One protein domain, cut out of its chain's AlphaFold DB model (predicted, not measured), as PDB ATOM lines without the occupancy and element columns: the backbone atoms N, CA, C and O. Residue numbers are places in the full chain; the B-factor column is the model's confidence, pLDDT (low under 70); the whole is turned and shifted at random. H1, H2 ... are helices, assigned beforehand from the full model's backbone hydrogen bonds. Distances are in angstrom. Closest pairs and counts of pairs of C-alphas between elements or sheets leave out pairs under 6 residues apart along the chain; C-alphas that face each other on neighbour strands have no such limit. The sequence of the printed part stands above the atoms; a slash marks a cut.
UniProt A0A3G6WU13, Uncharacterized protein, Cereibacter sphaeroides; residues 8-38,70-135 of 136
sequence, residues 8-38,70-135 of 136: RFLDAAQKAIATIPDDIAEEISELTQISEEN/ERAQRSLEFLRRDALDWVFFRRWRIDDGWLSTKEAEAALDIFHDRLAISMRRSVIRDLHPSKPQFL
ATOM      1  N   ARG A   8      32.863  27.198  30.993       91.44
ATOM      2  CA  ARG A   8      33.642  26.803  29.808       91.44
ATOM      3  C   ARG A   8      34.344  25.475  30.039       91.44
ATOM      4  O   ARG A   8      34.393  24.643  29.145       91.44
ATOM      5  N   PHE A   9      34.862  25.259  31.247       93.69
ATOM      6  CA  PHE A   9      35.479  23.985  31.603       93.69
ATOM      7  C   PHE A   9      34.451  22.848  31.639       93.69
ATOM      8  O   PHE A   9      34.726  21.761  31.139       93.69
ATOM      9  N   LEU A  10      33.274  23.091  32.225       92.94
ATOM     10  CA  LEU A  10      32.208  22.087  32.295       92.94
ATOM     11  C   LEU A  10      31.697  21.703  30.898       92.94
ATOM     12  O   LEU A  10      31.559  20.515  30.616       92.94
ATOM     13  N   ASP A  11      31.491  22.688  30.022       94.00
ATOM     14  CA  ASP A  11      31.122  22.463  28.620       94.00
ATOM     15  C   ASP A  11      32.209  21.675  27.871       94.00
ATOM     16  O   ASP A  11      31.934  20.649  27.248       94.00
ATOM     17  N   ALA A  12      33.474  22.077  28.028       95.06
ATOM     18  CA  ALA A  12      34.603  21.385  27.419       95.06
ATOM     19  C   ALA A  12      34.733  19.930  27.903       95.06
ATOM     20  O   ALA A  12      35.068  19.054  27.108       95.06
ATOM     21  N   ALA A  13      34.430  19.645  29.175       94.62
ATOM     22  CA  ALA A  13      34.428  18.284  29.711       94.62
ATOM     23  C   ALA A  13      33.321  17.420  29.103       94.62
ATOM     24  O   ALA A  13      33.586  16.302  28.662       94.62
ATOM     25  N   GLN A  14      32.100  17.950  29.014       94.62
ATOM     26  CA  GLN A  14      30.992  17.254  28.357       94.62
ATOM     27  C   GLN A  14      31.302  16.981  26.885       94.62
ATOM     28  O   GLN A  14      31.099  15.866  26.403       94.62
ATOM     29  N   LYS A  15      31.864  17.970  26.182       95.88
ATOM     30  CA  LYS A  15      32.304  17.819  24.795       95.88
ATOM     31  C   LYS A  15      33.406  16.768  24.665       95.88
ATOM     32  O   LYS A  15      33.321  15.932  23.771       95.88
ATOM     33  N   ALA A  16      34.403  16.768  25.550       96.62
ATOM     34  CA  ALA A  16      35.488  15.787  25.537       96.62
ATOM     35  C   ALA A  16      34.964  14.352  25.694       96.62
ATOM     36  O   ALA A  16      35.396  13.469  24.961       96.62
ATOM     37  N   ILE A  17      33.996  14.129  26.587       96.12
ATOM     38  CA  ILE A  17      33.345  12.820  26.760       96.12
ATOM     39  C   ILE A  17      32.560  12.435  25.501       96.12
ATOM     40  O   ILE A  17      32.685  11.318  25.013       96.12
ATOM     41  N   ALA A  18      31.765  13.360  24.959       96.00
ATOM     42  CA  ALA A  18      30.889  13.089  23.820       96.00
ATOM     43  C   ALA A  18      31.636  12.880  22.491       96.00
ATOM     44  O   ALA A  18      31.066  12.325  21.555       96.00
ATOM     45  N   THR A  19      32.876  13.360  22.388       96.56
ATOM     46  CA  THR A  19      33.664  13.370  21.141       96.56
ATOM     47  C   THR A  19      34.978  12.609  21.256       96.56
ATOM     48  O   THR A  19      35.873  12.821  20.441       96.56
ATOM     49  N   ILE A  20      35.116  11.752  22.272       96.75
ATOM     50  CA  ILE A  20      36.327  10.956  22.460       96.75
ATOM     51  C   ILE A  20      36.575  10.052  21.239       96.75
ATOM     52  O   ILE A  20      35.680   9.297  20.857       96.75
ATOM     53  N   PRO A  21      37.757  10.133  20.604       96.94
ATOM     54  CA  PRO A  21      38.147   9.208  19.547       96.94
ATOM     55  C   PRO A  21      38.246   7.767  20.058       96.94
ATOM     56  O   PRO A  21      38.646   7.548  21.203       96.94
ATOM     57  N   ASP A  22      37.926   6.794  19.204       96.00
ATOM     58  CA  ASP A  22      37.907   5.371  19.574       96.00
ATOM     59  C   ASP A  22      39.269   4.875  20.086       96.00
ATOM     60  O   ASP A  22      39.323   4.172  21.093       96.00
ATOM     61  N   ASP A  23      40.369   5.299  19.455       95.19
ATOM     62  CA  ASP A  23      41.741   4.961  19.866       95.19
ATOM     63  C   ASP A  23      42.061   5.477  21.276       95.19
ATOM     64  O   ASP A  23      42.666   4.782  22.090       95.19
ATOM     65  N   ILE A  24      41.599   6.687  21.596       96.38
ATOM     66  CA  ILE A  24      41.790   7.293  22.917       96.38
ATOM     67  C   ILE A  24      40.882   6.624  23.956       96.38
ATOM     68  O   ILE A  24      41.297   6.413  25.097       96.38
ATOM     69  N   ALA A  25      39.646   6.282  23.588       96.25
ATOM     70  CA  ALA A  25      38.727   5.570  24.471       96.25
ATOM     71  C   ALA A  25      39.262   4.173  24.836       96.25
ATOM     72  O   ALA A  25      39.176   3.768  25.999       96.25
ATOM     73  N   GLU A  26      39.849   3.467  23.867       96.12
ATOM     74  CA  GLU A  26      40.527   2.188  24.073       96.12
ATOM     75  C   GLU A  26      41.738   2.346  25.005       96.12
ATOM     76  O   GLU A  26      41.786   1.682  26.041       96.12
ATOM     77  N   GLU A  27      42.638   3.301  24.732       96.69
ATOM     78  CA  GLU A  27      43.810   3.574  25.583       96.69
ATOM     79  C   GLU A  27      43.398   3.907  27.031       96.69
ATOM     80  O   GLU A  27      43.957   3.371  27.991       96.69
ATOM     81  N   ILE A  28      42.370   4.741  27.228       96.50
ATOM     82  CA  ILE A  28      41.837   5.051  28.565       96.50
ATOM     83  C   ILE A  28      41.270   3.796  29.246       96.50
ATOM     84  O   ILE A  28      41.514   3.570  30.439       96.50
ATOM     85  N   SER A  29      40.514   2.976  28.514       95.12
ATOM     86  CA  SER A  29      39.940   1.739  29.045       95.12
ATOM     87  C   SER A  29      41.036   0.788  29.525       95.12
ATOM     88  O   SER A  29      40.973   0.322  30.665       95.12
ATOM     89  N   GLU A  30      42.074   0.571  28.716       95.50
ATOM     90  CA  GLU A  30      43.229  -0.258  29.069       95.50
ATOM     91  C   GLU A  30      43.969   0.285  30.293       95.50
ATOM     92  O   GLU A  30      44.233  -0.449  31.246       95.50
ATOM     93  N   LEU A  31      44.256   1.590  30.326       96.25
ATOM     94  CA  LEU A  31      44.976   2.211  31.438       96.25
ATOM     95  C   LEU A  31      44.204   2.140  32.757       96.25
ATOM     96  O   LEU A  31      44.810   2.071  33.829       96.25
ATOM     97  N   THR A  32      42.873   2.139  32.702       95.06
ATOM     98  CA  THR A  32      42.042   2.028  33.905       95.06
ATOM     99  C   THR A  32      41.847   0.580  34.358       95.06
ATOM    100  O   THR A  32      41.219   0.342  35.395       95.06
ATOM    101  N   GLN A  33      42.322  -0.412  33.603       95.12
ATOM    102  CA  GLN A  33      42.287  -1.817  33.990       95.12
ATOM    103  C   GLN A  33      43.631  -2.215  34.609       95.12
ATOM    104  O   GLN A  33      44.688  -2.139  33.991       95.12
ATOM    105  N   ILE A  34      43.582  -2.634  35.872       94.00
ATOM    106  CA  ILE A  34      44.714  -3.250  36.561       94.00
ATOM    107  C   ILE A  34      44.272  -4.664  36.901       94.00
ATOM    108  O   ILE A  34      43.335  -4.851  37.678       94.00
ATOM    109  N   SER A  35      44.908  -5.640  36.262       94.94
ATOM    110  CA  SER A  35      44.657  -7.057  36.506       94.94
ATOM    111  C   SER A  35      45.577  -7.602  37.598       94.94
ATOM    112  O   SER A  35      46.600  -7.001  37.935       94.94
ATOM    113  N   GLU A  36      45.224  -8.777  38.115       95.56
ATOM    114  CA  GLU A  36      46.078  -9.519  39.045       95.56
ATOM    115  C   GLU A  36      47.418  -9.904  38.414       95.56
ATOM    116  O   GLU A  36      48.457  -9.807  39.060       95.56
ATOM    117  N   GLU A  37      47.406 -10.224  37.120       96.25
ATOM    118  CA  GLU A  37      48.611 -10.496  36.341       96.25
ATOM    119  C   GLU A  37      49.559  -9.292  36.340       96.25
ATOM    120  O   GLU A  37      50.744  -9.455  36.604       96.25
ATOM    121  N   ASN A  38      49.052  -8.063  36.175       95.88
ATOM    122  CA  ASN A  38      49.914  -6.876  36.220       95.88
ATOM    123  C   ASN A  38      50.586  -6.681  37.587       95.88
ATOM    124  O   ASN A  38      51.713  -6.183  37.662       95.88
ATOM    125  N   GLU A  70      49.616  -5.037  47.953       95.25
ATOM    126  CA  GLU A  70      48.955  -3.739  48.135       95.25
ATOM    127  C   GLU A  70      49.868  -2.571  47.743       95.25
ATOM    128  O   GLU A  70      49.405  -1.501  47.340       95.25
ATOM    129  N   ARG A  71      51.187  -2.725  47.907       94.88
ATOM    130  CA  ARG A  71      52.159  -1.716  47.473       94.88
ATOM    131  C   ARG A  71      52.351  -1.750  45.958       94.88
ATOM    132  O   ARG A  71      52.457  -0.685  45.351       94.88
ATOM    133  N   ALA A  72      52.385  -2.937  45.362       95.88
ATOM    134  CA  ALA A  72      52.447  -3.135  43.920       95.88
ATOM    135  C   ALA A  72      51.205  -2.549  43.240       95.88
ATOM    136  O   ALA A  72      51.347  -1.728  42.336       95.88
ATOM    137  N   GLN A  73      50.012  -2.849  43.762       96.25
ATOM    138  CA  GLN A  73      48.756  -2.274  43.284       96.25
ATOM    139  C   GLN A  73      48.782  -0.739  43.322       96.25
ATOM    140  O   GLN A  73      48.595  -0.104  42.288       96.25
ATOM    141  N   ARG A  74      49.110  -0.125  44.467       95.12
ATOM    142  CA  ARG A  74      49.206   1.347  44.572       95.12
ATOM    143  C   ARG A  74      50.239   1.953  43.622       95.12
ATOM    144  O   ARG A  74      50.046   3.058  43.115       95.12
ATOM    145  N   SER A  75      51.342   1.243  43.380       94.75
ATOM    146  CA  SER A  75      52.371   1.679  42.431       94.75
ATOM    147  C   SER A  75      51.845   1.644  40.997       94.75
ATOM    148  O   SER A  75      52.063   2.594  40.251       94.75
ATOM    149  N   LEU A  76      51.097   0.602  40.621       96.62
ATOM    150  CA  LEU A  76      50.428   0.528  39.322       96.62
ATOM    151  C   LEU A  76      49.374   1.623  39.176       96.62
ATOM    152  O   LEU A  76      49.373   2.318  38.170       96.62
ATOM    153  N   GLU A  77      48.530   1.845  40.183       96.12
ATOM    154  CA  GLU A  77      47.535   2.925  40.174       96.12
ATOM    155  C   GLU A  77      48.185   4.300  39.973       96.12
ATOM    156  O   GLU A  77      47.659   5.141  39.249       96.12
ATOM    157  N   PHE A  78      49.346   4.542  40.589       95.12
ATOM    158  CA  PHE A  78      50.130   5.754  40.356       95.12
ATOM    159  C   PHE A  78      50.643   5.844  38.912       95.12
ATOM    160  O   PHE A  78      50.414   6.851  38.248       95.12
ATOM    161  N   LEU A  79      51.272   4.783  38.397       95.06
ATOM    162  CA  LEU A  79      51.801   4.753  37.028       95.06
ATOM    163  C   LEU A  79      50.702   4.914  35.970       95.06
ATOM    164  O   LEU A  79      50.890   5.604  34.973       95.06
ATOM    165  N   ARG A  80      49.538   4.299  36.186       96.19
ATOM    166  CA  ARG A  80      48.380   4.412  35.295       96.19
ATOM    167  C   ARG A  80      47.756   5.804  35.337       96.19
ATOM    168  O   ARG A  80      47.349   6.298  34.293       96.19
ATOM    169  N   ARG A  81      47.713   6.465  36.501       95.06
ATOM    170  CA  ARG A  81      47.300   7.877  36.593       95.06
ATOM    171  C   ARG A  81      48.226   8.793  35.804       95.06
ATOM    172  O   ARG A  81      47.723   9.606  35.040       95.06
ATOM    173  N   ASP A  82      49.538   8.622  35.958       93.88
ATOM    174  CA  ASP A  82      50.531   9.392  35.203       93.88
ATOM    175  C   ASP A  82      50.362   9.169  33.692       93.88
ATOM    176  O   ASP A  82      50.267  10.122  32.923       93.88
ATOM    177  N   ALA A  83      50.188   7.915  33.262       95.38
ATOM    178  CA  ALA A  83      49.908   7.593  31.864       95.38
ATOM    179  C   ALA A  83      48.603   8.235  31.353       95.38
ATOM    180  O   ALA A  83      48.571   8.761  30.242       95.38
ATOM    181  N   LEU A  84      47.540   8.251  32.162       96.31
ATOM    182  CA  LEU A  84      46.300   8.948  31.814       96.31
ATOM    183  C   LEU A  84      46.514  10.463  31.716       96.31
ATOM    184  O   LEU A  84      45.989  11.078  30.795       96.31
ATOM    185  N   ASP A  85      47.279  11.077  32.620       94.75
ATOM    186  CA  ASP A  85      47.619  12.503  32.527       94.75
ATOM    187  C   ASP A  85      48.329  12.794  31.189       94.75
ATOM    188  O   ASP A  85      47.962  13.730  30.476       94.75
ATOM    189  N   TRP A  86      49.246  11.915  30.775       93.81
ATOM    190  CA  TRP A  86      49.939  11.985  29.487       93.81
ATOM    191  C   TRP A  86      49.042  11.870  28.254       93.81
ATOM    192  O   TRP A  86      49.347  12.485  27.227       93.81
ATOM    193  N   VAL A  87      47.946  11.111  28.312       94.88
ATOM    194  CA  VAL A  87      46.944  11.099  27.233       94.88
ATOM    195  C   VAL A  87      46.386  12.509  27.036       94.88
ATOM    196  O   VAL A  87      46.406  13.033  25.924       94.88
ATOM    197  N   PHE A  88      45.980  13.179  28.116       94.69
ATOM    198  CA  PHE A  88      45.407  14.524  28.031       94.69
ATOM    199  C   PHE A  88      46.455  15.593  27.691       94.69
ATOM    200  O   PHE A  88      46.169  16.481  26.889       94.69
ATOM    201  N   PHE A  89      47.683  15.489  28.212       93.00
ATOM    202  CA  PHE A  89      48.776  16.413  27.868       93.00
ATOM    203  C   PHE A  89      49.090  16.418  26.372       93.00
ATOM    204  O   PHE A  89      49.323  17.484  25.798       93.00
ATOM    205  N   ARG A  90      49.040  15.250  25.728       92.00
ATOM    206  CA  ARG A  90      49.374  15.101  24.306       92.00
ATOM    207  C   ARG A  90      48.182  15.334  23.385       92.00
ATOM    208  O   ARG A  90      48.344  15.862  22.292       92.00
ATOM    209  N   ARG A  91      46.987  14.903  23.794       94.06
ATOM    210  CA  ARG A  91      45.851  14.725  22.876       94.06
ATOM    211  C   ARG A  91      44.707  15.699  23.092       94.06
ATOM    212  O   ARG A  91      43.775  15.646  22.307       94.06
ATOM    213  N   TRP A  92      44.729  16.561  24.111       94.94
ATOM    214  CA  TRP A  92      43.568  17.400  24.418       94.94
ATOM    215  C   TRP A  92      43.913  18.867  24.686       94.94
ATOM    216  O   TRP A  92      44.819  19.172  25.461       94.94
ATOM    217  N   ARG A  93      43.163  19.796  24.086       92.50
ATOM    218  CA  ARG A  93      43.233  21.242  24.359       92.50
ATOM    219  C   ARG A  93      41.834  21.789  24.620       92.50
ATOM    220  O   ARG A  93      40.859  21.278  24.083       92.50
ATOM    221  N   ILE A  94      41.727  22.836  25.439       89.56
ATOM    222  CA  ILE A  94      40.416  23.379  25.831       89.56
ATOM    223  C   ILE A  94      39.634  23.965  24.653       89.56
ATOM    224  O   ILE A  94      38.428  23.752  24.574       89.56
ATOM    225  N   ASP A  95      40.320  24.647  23.737       88.00
ATOM    226  CA  ASP A  95      39.683  25.279  22.581       88.00
ATOM    227  C   ASP A  95      39.510  24.288  21.415       88.00
ATOM    228  O   ASP A  95      38.456  24.263  20.777       88.00
ATOM    229  N   ASP A  96      40.502  23.419  21.182       90.25
ATOM    230  CA  ASP A  96      40.512  22.494  20.037       90.25
ATOM    231  C   ASP A  96      39.798  21.158  20.319       90.25
ATOM    232  O   ASP A  96      39.279  20.512  19.409       90.25
ATOM    233  N   GLY A  97      39.720  20.733  21.582       93.38
ATOM    234  CA  GLY A  97      39.253  19.404  21.967       93.38
ATOM    235  C   GLY A  97      40.318  18.330  21.741       93.38
ATOM    236  O   GLY A  97      41.488  18.530  22.074       93.38
ATOM    237  N   TRP A  98      39.907  17.170  21.224       95.81
ATOM    238  CA  TRP A  98      40.814  16.063  20.918       95.81
ATOM    239  C   TRP A  98      41.599  16.330  19.633       95.81
ATOM    240  O   TRP A  98      41.020  16.492  18.562       95.81
ATOM    241  N   LEU A  99      42.923  16.341  19.746       94.06
ATOM    242  CA  LEU A  99      43.843  16.540  18.636       94.06
ATOM    243  C   LEU A  99      43.983  15.254  17.816       94.06
ATOM    244  O   LEU A  99      44.123  14.164  18.371       94.06
ATOM    245  N   SER A 100      44.054  15.364  16.490       91.12
ATOM    246  CA  SER A 100      44.506  14.271  15.618       91.12
ATOM    247  C   SER A 100      45.974  13.924  15.880       91.12
ATOM    248  O   SER A 100      46.696  14.680  16.531       91.12
ATOM    249  N   THR A 101      46.452  12.760  15.426       89.38
ATOM    250  CA  THR A 101      47.857  12.335  15.646       89.38
ATOM    251  C   THR A 101      48.847  13.381  15.148       89.38
ATOM    252  O   THR A 101      49.767  13.762  15.863       89.38
ATOM    253  N   LYS A 102      48.576  13.938  13.965       90.81
ATOM    254  CA  LYS A 102      49.395  14.985  13.356       90.81
ATOM    255  C   LYS A 102      49.396  16.287  14.164       90.81
ATOM    256  O   LYS A 102      50.427  16.943  14.263       90.81
ATOM    257  N   GLU A 103      48.251  16.687  14.713       91.50
ATOM    258  CA  GLU A 103      48.159  17.893  15.547       91.50
ATOM    259  C   GLU A 103      48.871  17.702  16.885       91.50
ATOM    260  O   GLU A 103      49.553  18.615  17.335       91.50
ATOM    261  N   ALA A 104      48.778  16.511  17.482       89.56
ATOM    262  CA  ALA A 104      49.500  16.188  18.709       89.56
ATOM    263  C   ALA A 104      51.023  16.196  18.507       89.56
ATOM    264  O   ALA A 104      51.735  16.727  19.348       89.56
ATOM    265  N   GLU A 105      51.526  15.687  17.377       88.81
ATOM    266  CA  GLU A 105      52.959  15.743  17.033       88.81
ATOM    267  C   GLU A 105      53.481  17.176  16.843       88.81
ATOM    268  O   GLU A 105      54.659  17.446  17.068       88.81
ATOM    269  N   ALA A 106      52.614  18.093  16.408       86.94
ATOM    270  CA  ALA A 106      52.952  19.502  16.220       86.94
ATOM    271  C   ALA A 106      52.724  20.353  17.482       86.94
ATOM    272  O   ALA A 106      53.221  21.480  17.563       86.94
ATOM    273  N   ALA A 107      51.955  19.848  18.447       85.19
ATOM    274  CA  ALA A 107      51.645  20.545  19.681       85.19
ATOM    275  C   ALA A 107      52.817  20.471  20.666       85.19
ATOM    276  O   ALA A 107      53.566  19.501  20.724       85.19
ATOM    277  N   LEU A 108      52.961  21.509  21.490       83.44
ATOM    278  CA  LEU A 108      53.879  21.454  22.624       83.44
ATOM    279  C   LEU A 108      53.300  20.544  23.707       83.44
ATOM    280  O   LEU A 108      52.150  20.731  24.121       83.44
ATOM    281  N   ASP A 109      54.124  19.627  24.205       80.56
ATOM    282  CA  ASP A 109      53.820  18.849  25.400       80.56
ATOM    283  C   ASP A 109      53.873  19.756  26.631       80.56
ATOM    284  O   ASP A 109      54.925  20.280  27.011       80.56
ATOM    285  N   ILE A 110      52.715  19.953  27.264       82.25
ATOM    286  CA  ILE A 110      52.609  20.730  28.499       82.25
ATOM    287  C   ILE A 110      52.607  19.756  29.673       82.25
ATOM    288  O   ILE A 110      51.580  19.202  30.062       82.25
ATOM    289  N   PHE A 111      53.791  19.550  30.237       82.75
ATOM    290  CA  PHE A 111      53.986  18.697  31.403       82.75
ATOM    291  C   PHE A 111      53.247  19.253  32.620       82.75
ATOM    292  O   PHE A 111      53.333  20.447  32.914       82.75
ATOM    293  N   HIS A 112      52.585  18.369  33.371       84.06
ATOM    294  CA  HIS A 112      51.851  18.721  34.591       84.06
ATOM    295  C   HIS A 112      50.818  19.842  34.387       84.06
ATOM    296  O   HIS A 112      50.575  20.644  35.296       84.06
ATOM    297  N   ASP A 113      50.200  19.911  33.206       88.50
ATOM    298  CA  ASP A 113      49.155  20.889  32.939       88.50
ATOM    299  C   ASP A 113      47.968  20.672  33.892       88.50
ATOM    300  O   ASP A 113      47.224  19.692  33.812       88.50
ATOM    301  N   ARG A 114      47.768  21.623  34.810       90.75
ATOM    302  CA  ARG A 114      46.684  21.581  35.801       90.75
ATOM    303  C   ARG A 114      45.300  21.547  35.150       90.75
ATOM    304  O   ARG A 114      44.372  21.004  35.763       90.75
ATOM    305  N   LEU A 115      45.145  22.132  33.962       91.94
ATOM    306  CA  LEU A 115      43.897  22.115  33.209       91.94
ATOM    307  C   LEU A 115      43.644  20.722  32.630       91.94
ATOM    308  O   LEU A 115      42.586  20.151  32.895       91.94
ATOM    309  N   ALA A 116      44.629  20.143  31.946       91.94
ATOM    310  CA  ALA A 116      44.549  18.787  31.411       91.94
ATOM    311  C   ALA A 116      44.358  17.723  32.509       91.94
ATOM    312  O   ALA A 116      43.489  16.865  32.373       91.94
ATOM    313  N   ILE A 117      45.055  17.827  33.651       93.31
ATOM    314  CA  ILE A 117      44.834  16.952  34.822       93.31
ATOM    315  C   ILE A 117      43.388  17.071  35.315       93.31
ATOM    316  O   ILE A 117      42.736  16.076  35.637       93.31
ATOM    317  N   SER A 118      42.861  18.296  35.401       93.94
ATOM    318  CA  SER A 118      41.473  18.505  35.828       93.94
ATOM    319  C   SER A 118      40.490  17.925  34.815       93.94
ATOM    320  O   SER A 118      39.490  17.337  35.222       93.94
ATOM    321  N   MET A 119      40.791  18.047  33.520       95.00
ATOM    322  CA  MET A 119      39.984  17.485  32.443       95.00
ATOM    323  C   MET A 119      39.955  15.959  32.509       95.00
ATOM    324  O   MET A 119      38.876  15.376  32.581       95.00
ATOM    325  N   ARG A 120      41.123  15.318  32.632       94.94
ATOM    326  CA  ARG A 120      41.238  13.876  32.865       94.94
ATOM    327  C   ARG A 120      40.372  13.431  34.042       94.94
ATOM    328  O   ARG A 120      39.622  12.471  33.919       94.94
ATOM    329  N   ARG A 121      40.432  14.115  35.189       94.62
ATOM    330  CA  ARG A 121      39.609  13.750  36.362       94.62
ATOM    331  C   ARG A 121      38.117  13.796  36.076       94.62
ATOM    332  O   ARG A 121      37.399  12.947  36.593       94.62
ATOM    333  N   SER A 122      37.658  14.791  35.323       94.38
ATOM    334  CA  SER A 122      36.249  14.905  34.942       94.38
ATOM    335  C   SER A 122      35.855  13.767  34.005       94.38
ATOM    336  O   SER A 122      34.952  13.007  34.330       94.38
ATOM    337  N   VAL A 123      36.607  13.569  32.919       94.38
ATOM    338  CA  VAL A 123      36.320  12.526  31.923       94.38
ATOM    339  C   VAL A 123      36.340  11.127  32.545       94.38
ATOM    340  O   VAL A 123      35.397  10.363  32.371       94.38
ATOM    341  N   ILE A 124      37.368  10.789  33.331       95.62
ATOM    342  CA  ILE A 124      37.481   9.463  33.962       95.62
ATOM    343  C   ILE A 124      36.376   9.228  34.995       95.62
ATOM    344  O   ILE A 124      35.920   8.098  35.146       95.62
ATOM    345  N   ARG A 125      35.918  10.272  35.693       94.56
ATOM    346  CA  ARG A 125      34.813  10.146  36.650       94.56
ATOM    347  C   ARG A 125      33.514   9.748  35.962       94.56
ATOM    348  O   ARG A 125      32.791   8.926  36.515       94.56
ATOM    349  N   ASP A 126      33.238  10.315  34.794       94.19
ATOM    350  CA  ASP A 126      32.037   9.999  34.023       94.19
ATOM    351  C   ASP A 126      32.150   8.646  33.303       94.19
ATOM    352  O   ASP A 126      31.210   7.854  33.341       94.19
ATOM    353  N   LEU A 127      33.308   8.328  32.709       93.19
ATOM    354  CA  LEU A 127      33.514   7.058  31.991       93.19
ATOM    355  C   LEU A 127      33.661   5.847  32.926       93.19
ATOM    356  O   LEU A 127      33.211   4.744  32.609       93.19
ATOM    357  N   HIS A 128      34.301   6.030  34.081       92.75
ATOM    358  CA  HIS A 128      34.644   4.954  35.013       92.75
ATOM    359  C   HIS A 128      34.320   5.327  36.471       92.75
ATOM    360  O   HIS A 128      35.214   5.348  37.324       92.75
ATOM    361  N   PRO A 129      33.036   5.562  36.810       91.94
ATOM    362  CA  PRO A 129      32.631   6.038  38.137       91.94
ATOM    363  C   PRO A 129      32.981   5.068  39.278       91.94
ATOM    364  O   PRO A 129      33.107   5.483  40.428       91.94
ATOM    365  N   SER A 130      33.172   3.781  38.976       92.88
ATOM    366  CA  SER A 130      33.561   2.747  39.941       92.88
ATOM    367  C   SER A 130      35.060   2.702  40.255       92.88
ATOM    368  O   SER A 130      35.468   1.881  41.075       92.88
ATOM    369  N   LYS A 131      35.889   3.553  39.629       90.94
ATOM    370  CA  LYS A 131      37.356   3.512  39.752       90.94
ATOM    371  C   LYS A 131      37.937   4.797  40.381       90.94
ATOM    372  O   LYS A 131      38.663   5.543  39.716       90.94
ATOM    373  N   PRO A 132      37.637   5.088  41.663       91.56
ATOM    374  CA  PRO A 132      38.044   6.328  42.326       91.56
ATOM    375  C   PRO A 132      39.565   6.505  42.445       91.56
ATOM    376  O   PRO A 132      40.037   7.639  42.487       91.56
ATOM    377  N   GLN A 133      40.336   5.416  42.436       91.12
ATOM    378  CA  GLN A 133      41.799   5.432  42.502       91.12
ATOM    379  C   GLN A 133      42.460   6.199  41.344       91.12
ATOM    380  O   GLN A 133      43.597   6.641  41.477       91.12
ATOM    381  N   PHE A 134      41.752   6.415  40.228       91.25
ATOM    382  CA  PHE A 134      42.247   7.215  39.105       91.25
ATOM    383  C   PHE A 134      41.823   8.690  39.167       91.25
ATOM    384  O   PHE A 134      42.192   9.458  38.287       91.25
ATOM    385  N   LEU A 135      41.055   9.125  40.171       86.62
ATOM    386  CA  LEU A 135      40.535  10.503  40.269       86.62
ATOM    387  C   LEU A 135      41.405  11.442  41.118       86.62
ATOM    388  O   LEU A 135      41.155  12.653  41.151       86.62
TER     389      LEU A 135
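Overview. This is residues 8 to 38 and 70 to 135 of the 136 residues of an uncharacterized protein of Cereibacter sphaeroides (UniProt A0A3G6WU13). A long helix, H3, has H2 beside it and H5 crossing it; H1 packs on H5, and short H4 sits at H3's last residues. The printed part has 97 residues with five named helices, H1 to H5 in chain order, and no named strand: all helix. It is compact, radius of gyration of the C-alphas 13.3 A, spanning 40 by 25 by 25 A.

Along the chain. H3, residues 70 to 91, measures 31.4 A from C-alpha 70 at (48.955, -3.739, 48.135). H5 is residues 114 to 127, 20.0 A, ending at (33.514, 7.058, 31.991). H1 is residues 8 to 18, H2 22 to 31, H4 101 to 106.

Arrangement. H3 touches H2, closest C-alphas Arg 80 and Leu 31, 5.6 A, at a shallow tilt of 21 degrees, opposite ways. H3 touches H5 at Phe 88 and Ala 116, closest C-alphas, 5.5 A; the tilt of 69 degrees is steep, only just short of perpendicular. H3 and H4 only just touch, with 3 pairs of C-alphas within 8 A, closest Arg 90 and Ala 104, 5.7 A. H1 touches H5, closest C-alphas Ile 17 and Val 123, 6.0 A. In all five helices every O i to N i+4 pair is within hydrogen-bond range.

Size, cuts and confidence. Residues 39 to 69 are not printed; C-alphas 38 and 70 are 12.4 A apart. No printed residue is under 70 in pLDDT.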